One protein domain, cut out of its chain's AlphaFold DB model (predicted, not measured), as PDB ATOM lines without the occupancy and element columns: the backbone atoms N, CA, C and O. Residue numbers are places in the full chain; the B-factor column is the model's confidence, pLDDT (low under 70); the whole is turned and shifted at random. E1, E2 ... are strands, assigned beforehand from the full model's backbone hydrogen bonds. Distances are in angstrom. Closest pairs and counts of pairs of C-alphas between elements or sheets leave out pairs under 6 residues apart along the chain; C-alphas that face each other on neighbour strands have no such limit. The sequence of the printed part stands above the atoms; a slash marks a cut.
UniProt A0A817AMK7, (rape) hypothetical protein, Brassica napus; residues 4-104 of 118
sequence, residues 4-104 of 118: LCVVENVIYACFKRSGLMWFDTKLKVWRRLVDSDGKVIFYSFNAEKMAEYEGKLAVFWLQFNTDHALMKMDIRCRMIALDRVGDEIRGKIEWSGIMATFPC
ATOM      1  N   LEU A   4     137.084  65.250 109.309       93.75
ATOM      2  CA  LEU A   4     136.102  66.202 109.823       93.75
ATOM      3  C   LEU A   4     135.398  66.913 108.668       93.75
ATOM      4  O   LEU A   4     135.963  67.023 107.582       93.75
ATOM      5  N   CYS A   5     134.198  67.418 108.923       94.75
ATOM      6  CA  CYS A   5     133.448  68.270 108.010       94.75
ATOM      7  C   CYS A   5     132.561  69.228 108.804       94.75
ATOM      8  O   CYS A   5     132.144  68.901 109.913       94.75
ATOM      9  N   VAL A   6     132.249  70.388 108.235       95.62
ATOM     10  CA  VAL A   6     131.242  71.299 108.782       95.62
ATOM     11  C   VAL A   6     130.015  71.241 107.887       95.62
ATOM     12  O   VAL A   6     130.150  71.388 106.679       95.62
ATOM     13  N   VAL A   7     128.840  71.019 108.472       96.25
ATOM     14  CA  VAL A   7     127.545  71.095 107.780       96.25
ATOM     15  C   VAL A   7     126.642  71.980 108.625       96.25
ATOM     16  O   VAL A   7     126.554  71.774 109.835       96.25
ATOM     17  N   GLU A   8     126.042  73.011 108.027       93.88
ATOM     18  CA  GLU A   8     125.166  73.970 108.725       93.88
ATOM     19  C   GLU A   8     125.721  74.488 110.074       93.88
ATOM     20  O   GLU A   8     125.026  74.522 111.098       93.88
ATOM     21  N   ASN A   9     126.998  74.883 110.091       94.00
ATOM     22  CA  ASN A   9     127.725  75.367 111.276       94.00
ATOM     23  C   ASN A   9     127.926  74.341 112.407       94.00
ATOM     24  O   ASN A   9     128.330  74.712 113.510       94.00
ATOM     25  N   VAL A  10     127.688  73.054 112.156       96.69
ATOM     26  CA  VAL A  10     127.990  71.971 113.096       96.69
ATOM     27  C   VAL A  10     129.220  71.215 112.612       96.69
ATOM     28  O   VAL A  10     129.323  70.852 111.442       96.69
ATOM     29  N   ILE A  11     130.164  70.969 113.522       97.38
ATOM     30  CA  ILE A  11     131.357  70.174 113.230       97.38
ATOM     31  C   ILE A  11     131.014  68.696 113.402       97.38
ATOM     32  O   ILE A  11     130.626  68.262 114.487       97.38
ATOM     33  N   TYR A  12     131.236  67.920 112.349       96.06
ATOM     34  CA  TYR A  12     131.160  66.467 112.332       96.06
ATOM     35  C   TYR A  12     132.561  65.883 112.212       96.06
ATOM     36  O   TYR A  12     133.410  66.420 111.501       96.06
ATOM     37  N   ALA A  13     132.808  64.767 112.886       94.81
ATOM     38  CA  ALA A  13     134.087  64.081 112.823       94.81
ATOM     39  C   ALA A  13     133.940  62.570 112.984       94.81
ATOM     40  O   ALA A  13     133.119  62.071 113.755       94.81
ATOM     41  N   CYS A  14     134.801  61.835 112.287       92.69
ATOM     42  CA  CYS A  14     134.921  60.388 112.413       92.69
ATOM     43  C   CYS A  14     136.055  60.027 113.383       92.69
ATOM     44  O   CYS A  14     137.225  60.360 113.168       92.69
ATOM     45  N   PHE A  15     135.733  59.300 114.451       90.44
ATOM     46  CA  PHE A  15     136.689  58.813 115.449       90.44
ATOM     47  C   PHE A  15     136.809  57.299 115.380       90.44
ATOM     48  O   PHE A  15     135.798  56.620 115.545       90.44
ATOM     49  N   LYS A  16     138.029  56.761 115.224       84.00
ATOM     50  CA  LYS A  16     138.300  55.325 114.994       84.00
ATOM     51  C   LYS A  16     137.507  54.361 115.893       84.00
ATOM     52  O   LYS A  16     137.083  53.311 115.433       84.00
ATOM     53  N   ARG A  17     137.303  54.710 117.171       83.75
ATOM     54  CA  ARG A  17     136.570  53.877 118.146       83.75
ATOM     55  C   ARG A  17     135.105  54.273 118.343       83.75
ATOM     56  O   ARG A  17     134.298  53.419 118.684       83.75
ATOM     57  N   SER A  18     134.766  55.544 118.144       87.69
ATOM     58  CA  SER A  18     133.449  56.092 118.507       87.69
ATOM     59  C   SER A  18     132.505  56.278 117.319       87.69
ATOM     60  O   SER A  18     131.340  56.605 117.524       87.69
ATOM     61  N   GLY A  19     132.985  56.051 116.094       91.38
ATOM     62  CA  GLY A  19     132.194  56.241 114.884       91.38
ATOM     63  C   GLY A  19     132.097  57.706 114.464       91.38
ATOM     64  O   GLY A  19     132.981  58.514 114.765       91.38
ATOM     65  N   LEU A  20     131.032  58.013 113.732       94.25
ATOM     66  CA  LEU A  20     130.675  59.368 113.330       94.25
ATOM     67  C   LEU A  20     130.038  60.132 114.500       94.25
ATOM     68  O   LEU A  20     129.101  59.654 115.144       94.25
ATOM     69  N   MET A  21     130.559  61.322 114.778       95.69
ATOM     70  CA  MET A  21     130.142  62.178 115.884       95.69
ATOM     71  C   MET A  21     129.929  63.614 115.409       95.69
ATOM     72  O   MET A  21     130.494  64.024 114.397       95.69
ATOM     73  N   TRP A  22     129.160  64.378 116.176       96.69
ATOM     74  CA  TRP A  22     128.990  65.820 116.021       96.69
ATOM     75  C   TRP A  22     129.368  66.536 117.321       96.69
ATOM     76  O   TRP A  22     129.270  65.958 118.410       96.69
ATOM     77  N   PHE A  23     129.865  67.764 117.209       96.69
ATOM     78  CA  PHE A  23     130.255  68.564 118.365       96.69
ATOM     79  C   PHE A  23     129.081  69.410 118.855       96.69
ATOM     80  O   PHE A  23     128.613  70.312 118.160       96.69
ATOM     81  N   ASP A  24     128.627  69.126 120.071       96.56
ATOM     82  CA  ASP A  24     127.619  69.911 120.767       96.56
ATOM     83  C   ASP A  24     128.295  71.137 121.380       96.56
ATOM     84  O   ASP A  24     128.993  71.044 122.391       96.56
ATOM     85  N   THR A  25     128.129  72.296 120.746       92.31
ATOM     86  CA  THR A  25     128.770  73.543 121.183       92.31
ATOM     87  C   THR A  25     128.210  74.066 122.502       92.31
ATOM     88  O   THR A  25     128.944  74.728 123.240       92.31
ATOM     89  N   LYS A  26     126.951  73.746 122.833       92.69
ATOM     90  CA  LYS A  26     126.313  74.157 124.092       92.69
ATOM     91  C   LYS A  26     126.915  73.385 125.261       92.69
ATOM     92  O   LYS A  26     127.336  73.984 126.248       92.69
ATOM     93  N   LEU A  27     126.989  72.062 125.127       95.38
ATOM     94  CA  LEU A  27     127.515  71.171 126.163       95.38
ATOM     95  C   LEU A  27     129.043  71.010 126.106       95.38
ATOM     96  O   LEU A  27     129.638  70.494 127.047       95.38
ATOM     97  N   LYS A  28     129.680  71.468 125.022       95.75
ATOM     98  CA  LYS A  28     131.118  71.339 124.731       95.75
ATOM     99  C   LYS A  28     131.595  69.883 124.716       95.75
ATOM    100  O   LYS A  28     132.689  69.573 125.186       95.75
ATOM    101  N   VAL A  29     130.782  68.985 124.160       96.25
ATOM    102  CA  VAL A  29     131.067  67.541 124.099       96.25
ATOM    103  C   VAL A  29     130.829  66.973 122.705       96.25
ATOM    104  O   VAL A  29     130.012  67.470 121.935       96.25
ATOM    105  N   TRP A  30     131.521  65.882 122.386       96.25
ATOM    106  CA  TRP A  30     131.242  65.093 121.190       96.25
ATOM    107  C   TRP A  30     130.113  64.104 121.460       96.25
ATOM    108  O   TRP A  30     130.185  63.317 122.407       96.25
ATOM    109  N   ARG A  31     129.099  64.092 120.597       95.69
ATOM    110  CA  ARG A  31     127.955  63.174 120.672       95.69
ATOM    111  C   ARG A  31     127.930  62.278 119.440       95.69
ATOM    112  O   ARG A  31     128.271  62.712 118.344       95.69
ATOM    113  N   ARG A  32     127.586  60.999 119.618       95.00
ATOM    114  CA  ARG A  32     127.467  60.064 118.486       95.00
ATOM    115  C   ARG A  32     126.298  60.481 117.604       95.00
ATOM    116  O   ARG A  32     125.245  60.831 118.126       95.00
ATOM    117  N   LEU A  33     126.488  60.411 116.288       95.62
ATOM    118  CA  LEU A  33     125.381  60.560 115.354       95.62
ATOM    119  C   LEU A  33     124.570  59.262 115.341       95.62
ATOM    120  O   LEU A  33     125.111  58.179 115.081       95.62
ATOM    121  N   VAL A  34     123.282  59.385 115.641       95.38
ATOM    122  CA  VAL A  34     122.344  58.266 115.745       95.38
ATOM    123  C   VAL A  34     121.186  58.427 114.769       95.38
ATOM    124  O   VAL A  34     120.905  59.540 114.331       95.38
ATOM    125  N   ASP A  35     120.542  57.326 114.400       94.94
ATOM    126  CA  ASP A  35     119.328  57.338 113.586       94.94
ATOM    127  C   ASP A  35     118.069  57.670 114.409       94.94
ATOM    128  O   ASP A  35     118.139  58.030 115.588       94.94
ATOM    129  N   SER A  36     116.896  57.560 113.778       92.88
ATOM    130  CA  SER A  36     115.597  57.776 114.423       92.88
ATOM    131  C   SER A  36     115.334  56.852 115.615       92.88
ATOM    132  O   SER A  36     114.595  57.247 116.517       92.88
ATOM    133  N   ASP A  37     115.956  55.672 115.637       93.00
ATOM    134  CA  ASP A  37     115.822  54.659 116.686       93.00
ATOM    135  C   ASP A  37     116.918  54.794 117.762       93.00
ATOM    136  O   ASP A  37     117.003  53.971 118.676       93.00
ATOM    137  N   GLY A  38     117.797  55.797 117.656       91.31
ATOM    138  CA  GLY A  38     118.929  55.986 118.562       91.31
ATOM    139  C   GLY A  38     120.114  55.047 118.293       91.31
ATOM    140  O   GLY A  38     121.021  54.948 119.125       91.31
ATOM    141  N   LYS A  39     120.152  54.357 117.146       92.38
ATOM    142  CA  LYS A  39     121.255  53.460 116.774       92.38
ATOM    143  C   LYS A  39     122.365  54.222 116.064       92.38
ATOM    144  O   LYS A  39     122.131  55.159 115.310       92.38
ATOM    145  N   VAL A  40     123.606  53.794 116.278       89.88
ATOM    146  CA  VAL A  40     124.784  54.404 115.640       89.88
ATOM    147  C   VAL A  40     124.757  54.159 114.128       89.88
ATOM    148  O   VAL A  40     124.729  53.013 113.685       89.88
ATOM    149  N   ILE A  41     124.842  55.235 113.343       84.81
ATOM    150  CA  ILE A  41     124.694  55.191 111.875       84.81
ATOM    151  C   ILE A  41     125.931  54.635 111.170       84.81
ATOM    152  O   ILE A  41     125.843  53.974 110.129       84.81
ATOM    153  N   PHE A  42     127.111  54.977 111.683       79.31
ATOM    154  CA  PHE A  42     128.355  54.753 110.964       79.31
ATOM    155  C   PHE A  42     129.520  54.493 111.914       79.31
ATOM    156  O   PHE A  42     129.912  55.352 112.712       79.31
ATOM    157  N   TYR A  43     130.109  53.307 111.781       77.19
ATOM    158  CA  TYR A  43     131.361  52.952 112.435       77.19
ATOM    159  C   TYR A  43     132.528  53.351 111.532       77.19
ATOM    160  O   TYR A  43     132.563  53.041 110.347       77.19
ATOM    161  N   SER A  44     133.483  54.083 112.100       65.38
ATOM    162  CA  SER A  44     134.422  54.926 111.352       65.38
ATOM    163  C   SER A  44     135.682  54.226 110.854       65.38
ATOM    164  O   SER A  44     136.591  54.921 110.400       65.38
ATOM    165  N   PHE A  45     135.781  52.896 110.982       63.84
ATOM    166  CA  PHE A  45     137.073  52.204 110.899       63.84
ATOM    167  C   PHE A  45     137.863  52.544 109.629       63.84
ATOM    168  O   PHE A  45     139.085  52.625 109.709       63.84
ATOM    169  N   ASN A  46     137.167  52.864 108.532       77.06
ATOM    170  CA  ASN A  46     137.775  53.183 107.244       77.06
ATOM    171  C   ASN A  46     137.388  54.563 106.678       77.06
ATOM    172  O   ASN A  46     137.701  54.830 105.527       77.06
ATOM    173  N   ALA A  47     136.704  55.447 107.420       89.06
ATOM    174  CA  ALA A  47     136.373  56.769 106.870       89.06
ATOM    175  C   ALA A  47     137.643  57.592 106.624       89.06
ATOM    176  O   ALA A  47     138.356  57.930 107.571       89.06
ATOM    177  N   GLU A  48     137.881  57.948 105.366       89.62
ATOM    178  CA  GLU A  48     139.061  58.698 104.932       89.62
ATOM    179  C   GLU A  48     138.758  60.177 104.734       89.62
ATOM    180  O   GLU A  48     139.571  61.032 105.091       89.62
ATOM    181  N   LYS A  49     137.581  60.490 104.182       92.06
ATOM    182  CA  LYS A  49     137.157  61.863 103.906       92.06
ATOM    183  C   LYS A  49     135.688  62.074 104.205       92.06
ATOM    184  O   LYS A  49     134.880  61.149 104.162       92.06
ATOM    185  N   MET A  50     135.373  63.327 104.499       93.81
ATOM    186  CA  MET A  50     134.019  63.815 104.683       93.81
ATOM    187  C   MET A  50     133.869  65.115 103.901       93.81
ATOM    188  O   MET A  50     134.826  65.888 103.819       93.81
ATOM    189  N   ALA A  51     132.690  65.333 103.337       94.50
ATOM    190  CA  ALA A  51     132.330  66.572 102.669       94.50
ATOM    191  C   ALA A  51     130.870  66.917 102.957       94.50
ATOM    192  O   ALA A  51     130.046  66.033 103.199       94.50
ATOM    193  N   GLU A  52     130.577  68.208 102.939       95.44
ATOM    194  CA  GLU A  52     129.215  68.711 102.887       95.44
ATOM    195  C   GLU A  52     128.740  68.586 101.439       95.44
ATOM    196  O   GLU A  52     129.537  68.761 100.520       95.44
ATOM    197  N   TYR A  53     127.492  68.191 101.230       93.62
ATOM    198  CA  TYR A  53     126.881  68.147  99.906       93.62
ATOM    199  C   TYR A  53     125.375  68.361 100.051       93.62
ATOM    200  O   TYR A  53     124.689  67.498 100.599       93.62
ATOM    201  N   GLU A  54     124.865  69.499  99.579       92.38
ATOM    202  CA  GLU A  54     123.437  69.856  99.623       92.38
ATOM    203  C   GLU A  54     122.821  69.769 101.036       92.38
ATOM    204  O   GLU A  54     121.741  69.212 101.234       92.38
ATOM    205  N   GLY A  55     123.529  70.270 102.051       93.62
ATOM    206  CA  GLY A  55     123.100  70.223 103.456       93.62
ATOM    207  C   GLY A  55     123.238  68.843 104.106       93.62
ATOM    208  O   GLY A  55     122.864  68.648 105.262       93.62
ATOM    209  N   LYS A  56     123.795  67.868 103.387       95.75
ATOM    210  CA  LYS A  56     123.998  66.498 103.857       95.75
ATOM    211  C   LYS A  56     125.478  66.227 104.074       95.75
ATOM    212  O   LYS A  56     126.360  66.963 103.635       95.75
ATOM    213  N   LEU A  57     125.752  65.117 104.743       95.50
ATOM    214  CA  LEU A  57     127.103  64.662 105.011       95.50
ATOM    215  C   LEU A  57     127.464  63.486 104.102       95.50
ATOM    216  O   LEU A  57     126.889  62.403 104.217       95.50
ATOM    217  N   ALA A  58     128.450  63.692 103.235       94.94
ATOM    218  CA  ALA A  58     129.079  62.647 102.440       94.94
ATOM    219  C   ALA A  58     130.269  62.063 103.208       94.94
ATOM    220  O   ALA A  58     131.161  62.800 103.630       94.94
ATOM    221  N   VAL A  59     130.312  60.741 103.382       93.81
ATOM    222  CA  VAL A  59     131.435  60.033 104.018       93.81
ATOM    223  C   VAL A  59     132.047  59.060 103.022       93.81
ATOM    224  O   VAL A  59     131.344  58.190 102.512       93.81
ATOM    225  N   PHE A  60     133.354  59.175 102.787       93.12
ATOM    226  CA  PHE A  60     134.098  58.367 101.823       93.12
ATOM    227  C   PHE A  60     135.059  57.403 102.517       93.12
ATOM    228  O   PHE A  60     135.745  57.775 103.476       93.12
ATOM    229  N   TRP A  61     135.136  56.175 102.009       91.62
ATOM    230  CA  TRP A  61     136.112  55.174 102.437       91.62
ATOM    231  C   TRP A  61     136.562  54.307 101.269       91.62
ATOM    232  O   TRP A  61     135.815  54.104 100.309       91.62
ATOM    233  N   LEU A  62     137.770  53.761 101.382       89.81
ATOM    234  CA  LEU A  62     138.263  52.754 100.459       89.81
ATOM    235  C   LEU A  62     137.932  51.349 100.973       89.81
ATOM    236  O   LEU A  62     137.958  51.077 102.178       89.81
ATOM    237  N   GLN A  63     137.600  50.445 100.056       88.38
ATOM    238  CA  GLN A  63     137.321  49.048 100.370       88.38
ATOM    239  C   GLN A  63     137.952  48.126  99.326       88.38
ATOM    240  O   GLN A  63     137.745  48.299  98.128       88.38
ATOM    241  N   PHE A  64     138.699  47.118  99.785       86.19
ATOM    242  CA  PHE A  64     139.186  46.055  98.908       86.19
ATOM    243  C   PHE A  64     138.016  45.219  98.391       86.19
ATOM    244  O   PHE A  64     137.160  44.787  99.167       86.19
ATOM    245  N   ASN A  65     138.008  44.984  97.085       80.56
ATOM    246  CA  ASN A  65     137.048  44.125  96.413       80.56
ATOM    247  C   ASN A  65     137.742  42.801  96.056       80.56
ATOM    248  O   ASN A  65     138.653  42.770  95.225       80.56
ATOM    249  N   THR A  66     137.340  41.727  96.738       70.81
ATOM    250  CA  THR A  66     137.948  40.388  96.647       70.81
ATOM    251  C   THR A  66     137.289  39.473  95.613       70.81
ATOM    252  O   THR A  66     137.784  38.373  95.403       70.81
ATOM    253  N   ASP A  67     136.198  39.896  94.965       68.06
ATOM    254  CA  ASP A  67     135.385  39.038  94.080       68.06
ATOM    255  C   ASP A  67     135.967  38.848  92.671       68.06
ATOM    256  O   ASP A  67     135.445  38.087  91.856       68.06
ATOM    257  N   HIS A  68     137.065  39.528  92.345       59.06
ATOM    258  CA  HIS A  68     137.675  39.450  91.027       59.06
ATOM    259  C   HIS A  68     139.055  38.800  91.101       59.06
ATOM    260  O   HIS A  68     139.848  39.096  91.989       59.06
ATOM    261  N   ALA A  69     139.379  37.981  90.094       64.00
ATOM    262  CA  ALA A  69     140.702  37.375  89.888       64.00
ATOM    263  C   ALA A  69     141.867  38.395  89.832       64.00
ATOM    264  O   ALA A  69     143.033  38.012  89.836       64.00
ATOM    265  N   LEU A  70     141.550  39.692  89.790       67.75
ATOM    266  CA  LEU A  70     142.457  40.820  89.952       67.75
ATOM    267  C   LEU A  70     142.012  41.610  91.188       67.75
ATOM    268  O   LEU A  70     140.854  42.028  91.249       67.75
ATOM    269  N   MET A  71     142.920  41.844  92.142       77.69
ATOM    270  CA  MET A  71     142.645  42.703  93.301       77.69
ATOM    271  C   MET A  71     142.190  44.087  92.812       77.69
ATOM    272  O   MET A  71     142.874  44.722  92.004       77.69
ATOM    273  N   LYS A  72     141.045  44.565  93.309       86.25
ATOM    274  CA  LYS A  72     140.496  45.896  93.007       86.25
ATOM    275  C   LYS A  72     140.217  46.676  94.291       86.25
ATOM    276  O   LYS A  72     140.056  46.091  95.363       86.25
ATOM    277  N   MET A  73     140.145  47.997  94.168       88.38
ATOM    278  CA  MET A  73     139.816  48.917  95.254       88.38
ATOM    279  C   MET A  73     138.606  49.764  94.860       88.38
ATOM    280  O   MET A  73     138.617  50.425  93.821       88.38
ATOM    281  N   ASP A  74     137.569  49.743  95.691       91.06
ATOM    282  CA  ASP A  74     136.376  50.568  95.530       91.06
ATOM    283  C   ASP A  74     136.509  51.840  96.369       91.06
ATOM    284  O   ASP A  74     136.794  51.775  97.567       91.06
ATOM    285  N   ILE A  75     136.212  52.989  95.765       91.88
ATOM    286  CA  ILE A  75     135.854  54.203  96.497       91.88
ATOM    287  C   ILE A  75     134.366  54.110  96.796       91.88
ATOM    288  O   ILE A  75     133.537  54.123  95.883       91.88
ATOM    289  N   ARG A  76     134.013  54.032  98.073       92.94
ATOM    290  CA  ARG A  76     132.622  54.014  98.516       92.94
ATOM    291  C   ARG A  76     132.245  55.324  99.165       92.94
ATOM    292  O   ARG A  76     133.083  56.008  99.750       92.94
ATOM    293  N   CYS A  77     130.968  55.651  99.052       94.06
ATOM    294  CA  CYS A  77     130.395  56.824  99.677       94.06
ATOM    295  C   CYS A  77     129.072  56.469 100.353       94.06
ATOM    296  O   CYS A  77     128.342  55.566  99.933       94.06
ATOM    297  N   ARG A  78     128.792  57.182 101.441       94.19
ATOM    298  CA  ARG A  78     127.512  57.181 102.137       94.19
ATOM    299  C   ARG A  78     127.055  58.621 102.301       94.19
ATOM    300  O   ARG A  78     127.779  59.419 102.892       94.19
ATOM    301  N   MET A  79     125.855  58.907 101.814       95.69
ATOM    302  CA  MET A  79     125.161  60.169 102.024       95.69
ATOM    303  C   MET A  79     124.233  60.059 103.222       95.69
ATOM    304  O   MET A  79     123.380  59.168 103.284       95.69
ATOM    305  N   ILE A  80     124.414  60.971 104.170       96.38
ATOM    306  CA  ILE A  80     123.672  61.020 105.421       96.38
ATOM    307  C   ILE A  80     122.944  62.363 105.486       96.38
ATOM    308  O   ILE A  80     123.585  63.407 105.611       96.38
ATOM    309  N   ALA A  81     121.615  62.331 105.401       97.25
ATOM    310  CA  ALA A  81     120.780  63.476 105.742       97.25
ATOM    311  C   ALA A  81     120.827  63.714 107.252       97.25
ATOM    312  O   ALA A  81     120.962  62.760 108.021       97.25
ATOM    313  N   LEU A  82     120.753  64.978 107.658       97.25
ATOM    314  CA  LEU A  82     120.912  65.414 109.038       97.25
ATOM    315  C   LEU A  82     119.640  66.130 109.486       97.25
ATOM    316  O   LEU A  82     119.269  67.142 108.904       97.25
ATOM    317  N   ASP A  83     119.018  65.627 110.549       95.88
ATOM    318  CA  ASP A  83     117.786  66.183 111.102       95.88
ATOM    319  C   ASP A  83     118.031  66.679 112.527       95.88
ATOM    320  O   ASP A  83     118.607  65.977 113.365       95.88
ATOM    321  N   ARG A  84     117.561  67.892 112.830       94.25
ATOM    322  CA  ARG A  84     117.609  68.457 114.184       94.25
ATOM    323  C   ARG A  84     116.312  68.138 114.920       94.25
ATOM    324  O   ARG A  84     115.238  68.562 114.503       94.25
ATOM    325  N   VAL A  85     116.414  67.426 116.039       92.56
ATOM    326  CA  VAL A  85     115.281  67.050 116.896       92.56
ATOM    327  C   VAL A  85     115.540  67.594 118.299       92.56
ATOM    328  O   VAL A  85     116.230  66.977 119.111       92.56
ATOM    329  N   GLY A  86     115.019  68.792 118.577       90.31
ATOM    330  CA  GLY A  86     115.340  69.526 119.804       90.31
ATOM    331  C   GLY A  86     116.833  69.871 119.871       90.31
ATOM    332  O   GLY A  86     117.357  70.529 118.977       90.31
ATOM    333  N   ASP A  87     117.514  69.403 120.921       89.88
ATOM    334  CA  ASP A  87     118.967  69.551 121.112       89.88
ATOM    335  C   ASP A  87     119.774  68.330 120.621       89.88
ATOM    336  O   ASP A  87     120.946  68.161 120.964       89.88
ATOM    337  N   GLU A  88     119.159  67.424 119.861       93.19
ATOM    338  CA  GLU A  88     119.830  66.276 119.252       93.19
ATOM    339  C   GLU A  88     119.925  66.444 117.734       93.19
ATOM    340  O   GLU A  88     119.024  66.974 117.085       93.19
ATOM    341  N   ILE A  89     121.025  65.956 117.164       96.56
ATOM    342  CA  ILE A  89     121.170  65.783 115.724       96.56
ATOM    343  C   ILE A  89     121.107  64.294 115.439       96.56
ATOM    344  O   ILE A  89     121.881  63.508 115.997       96.56
ATOM    345  N   ARG A  90     120.191  63.931 114.550       96.12
ATOM    346  CA  ARG A  90     120.015  62.580 114.038       96.12
ATOM    347  C   ARG A  90     120.446  62.530 112.589       96.12
ATOM    348  O   ARG A  90     120.498  63.553 111.913       96.12
ATOM    349  N   GLY A  91     120.783  61.341 112.121       96.00
ATOM    350  CA  GLY A  91     121.086  61.130 110.719       96.00
ATOM    351  C   GLY A  91     120.227  60.044 110.094       96.00
ATOM    352  O   GLY A  91     119.744  59.129 110.760       96.00
ATOM    353  N   LYS A  92     120.101  60.108 108.777       96.12
ATOM    354  CA  LYS A  92     119.458  59.078 107.969       96.12
ATOM    355  C   LYS A  92     120.322  58.796 106.756       96.12
ATOM    356  O   LYS A  92     120.703  59.713 106.037       96.12
ATOM    357  N   ILE A  93     120.636  57.526 106.520       95.12
ATOM    358  CA  ILE A  93     121.350  57.129 105.305       95.12
ATOM    359  C   ILE A  93     120.366  57.225 104.142       95.12
ATOM    360  O   ILE A  93     119.415  56.451 104.081       95.12
ATOM    361  N   GLU A  94     120.595  58.164 103.232       96.00
ATOM    362  CA  GLU A  94     119.780  58.302 102.020       96.00
ATOM    363  C   GLU A  94     120.357  57.510 100.856       96.00
ATOM    364  O   GLU A  94     119.619  56.996 100.019       96.00
ATOM    365  N   TRP A  95     121.682  57.383 100.814       95.50
ATOM    366  CA  TRP A  95     122.363  56.638  99.769       95.50
ATOM    367  C   TRP A  95     123.666  56.035 100.289       95.50
ATOM    368  O   TRP A  95     124.363  56.620 101.119       95.50
ATOM    369  N   SER A  96     124.001  54.841  99.807       93.50
ATOM    370  CA  SER A  96     125.276  54.182 100.076       93.50
ATOM    371  C   SER A  96     125.647  53.329  98.872       93.50
ATOM    372  O   SER A  96     124.864  52.474  98.465       93.50
ATOM    373  N   GLY A  97     126.852  53.505  98.336       93.62
ATOM    374  CA  GLY A  97     127.253  52.789  97.131       93.62
ATOM    375  C   GLY A  97     128.727  52.932  96.779       93.62
ATOM    376  O   GLY A  97     129.516  53.528  97.516       93.62
ATOM    377  N   ILE A  98     129.086  52.336  95.645       93.81
ATOM    378  CA  ILE A  98     130.407  52.446  95.027       93.81
ATOM    379  C   ILE A  98     130.374  53.650  94.084       93.81
ATOM    380  O   ILE A  98     129.521  53.715  93.204       93.81
ATOM    381  N   MET A  99     131.291  54.594  94.280       91.38
ATOM    382  CA  MET A  99     131.466  55.757  93.404       91.38
ATOM    383  C   MET A  99     132.364  55.425  92.215       91.38
ATOM    384  O   MET A  99     132.127  55.889  91.106       91.38
ATOM    385  N   ALA A 100     133.417  54.644  92.461       90.69
ATOM    386  CA  ALA A 100     134.388  54.252  91.452       90.69
ATOM    387  C   ALA A 100     135.156  53.003  91.899       90.69
ATOM    388  O   ALA A 100     135.334  52.774  93.096       90.69
ATOM    389  N   THR A 101     135.650  52.235  90.931       90.94
ATOM    390  CA  THR A 101     136.468  51.039  91.153       90.94
ATOM    391  C   THR A 101     137.759  51.156  90.357       90.94
ATOM    392  O   THR A 101     137.740  51.508  89.179       90.94
ATOM    393  N   PHE A 102     138.875  50.811  90.987       87.12
ATOM    394  CA  PHE A 102     140.210  50.907  90.406       87.12
ATOM    395  C   PHE A 102     140.968  49.581  90.547       87.12
ATOM    396  O   PHE A 102     140.664  48.790  91.449       87.12
ATOM    397  N   PRO A 103     141.974  49.319  89.692       86.75
ATOM    398  CA  PRO A 103     142.958  48.276  89.963       86.75
ATOM    399  C   PRO A 103     143.620  48.504  91.326       86.75
ATOM    400  O   PRO A 103     143.832  49.648  91.729       86.75
ATOM    401  N   CYS A 104     143.943  47.428  92.045       76.25
ATOM    402  CA  CYS A 104     144.629  47.545  93.327       76.25
ATOM    403  C   CYS A 104     145.991  48.231  93.148       76.25
ATOM    404  O   CYS A 104     146.818  47.803  92.345       76.25
TER     405      CYS A 104
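This is residues 4 to 104 of the 118 residues of the protein "(rape) hypothetical protein" of Brassica napus (UniProt A0A817AMK7). Two four-stranded sheets, partly face to face, make a sandwich: E5 to E8 form a long, twisted sheet, and at one end E6, E7 and E8 run on past the smaller sheet E1 to E4. Each sheet is a meander, each strand the antiparallel neighbour of the one before, in the orders E5 - E6 - E7 - E8 and E1 - E2 - E3 - E4. The printed part has 101 residues with eight named strands, E1 to E8 along the chain, and no named helix: all strand. It is compact, with a radius of gyration of the C-alphas of 14.7 A, and elongated, spanning 51 by 26 by 24 A.

In the larger sheet, E7, residues 72 to 85, and E8, residues 88 to 103, form an antiparallel hairpin, with N 81 and O 92 2.8 A apart, within hydrogen-bond range. E8 bends by 56 degrees at residue 94. E6, residues 56 to 65, pairs with E7 through N 59 and O 78, 2.9 A, and with edge strand E5, residues 47 to 53, through N 51 and O 58, 3.0 A. In the other sheet, E1, residues 4 to 7, E2, residues 10 to 15, E3, residues 19 to 24, and E4, residues 29 to 32, pair through N 5 and O 12, N 13 and O 21, and N 22 and O 31, each 2.9 A. The facing parts are 8.9 A centre to centre. The closest C-alphas of E1 and E5 are those of Cys 5 and Met 50, 5.6 A; E4 and E8 are near each other, with 5 pairs within 10 A.

E1 begins at C-alpha 4, (136.102, 66.202, 109.823). E8 measures 41.4 A, E7 40.7 A and E6 26.9 A. E8 ends at C-alpha 103, (142.958, 48.276, 89.963).

The C-alphas farthest apart, of Lys 26 and Ala 69, are 52.2 A apart. The printed part has no cut. The link E4 to E5, residues 33 to 46, is long. Residues 44 to 45 and 67 to 70 have pLDDT under 70.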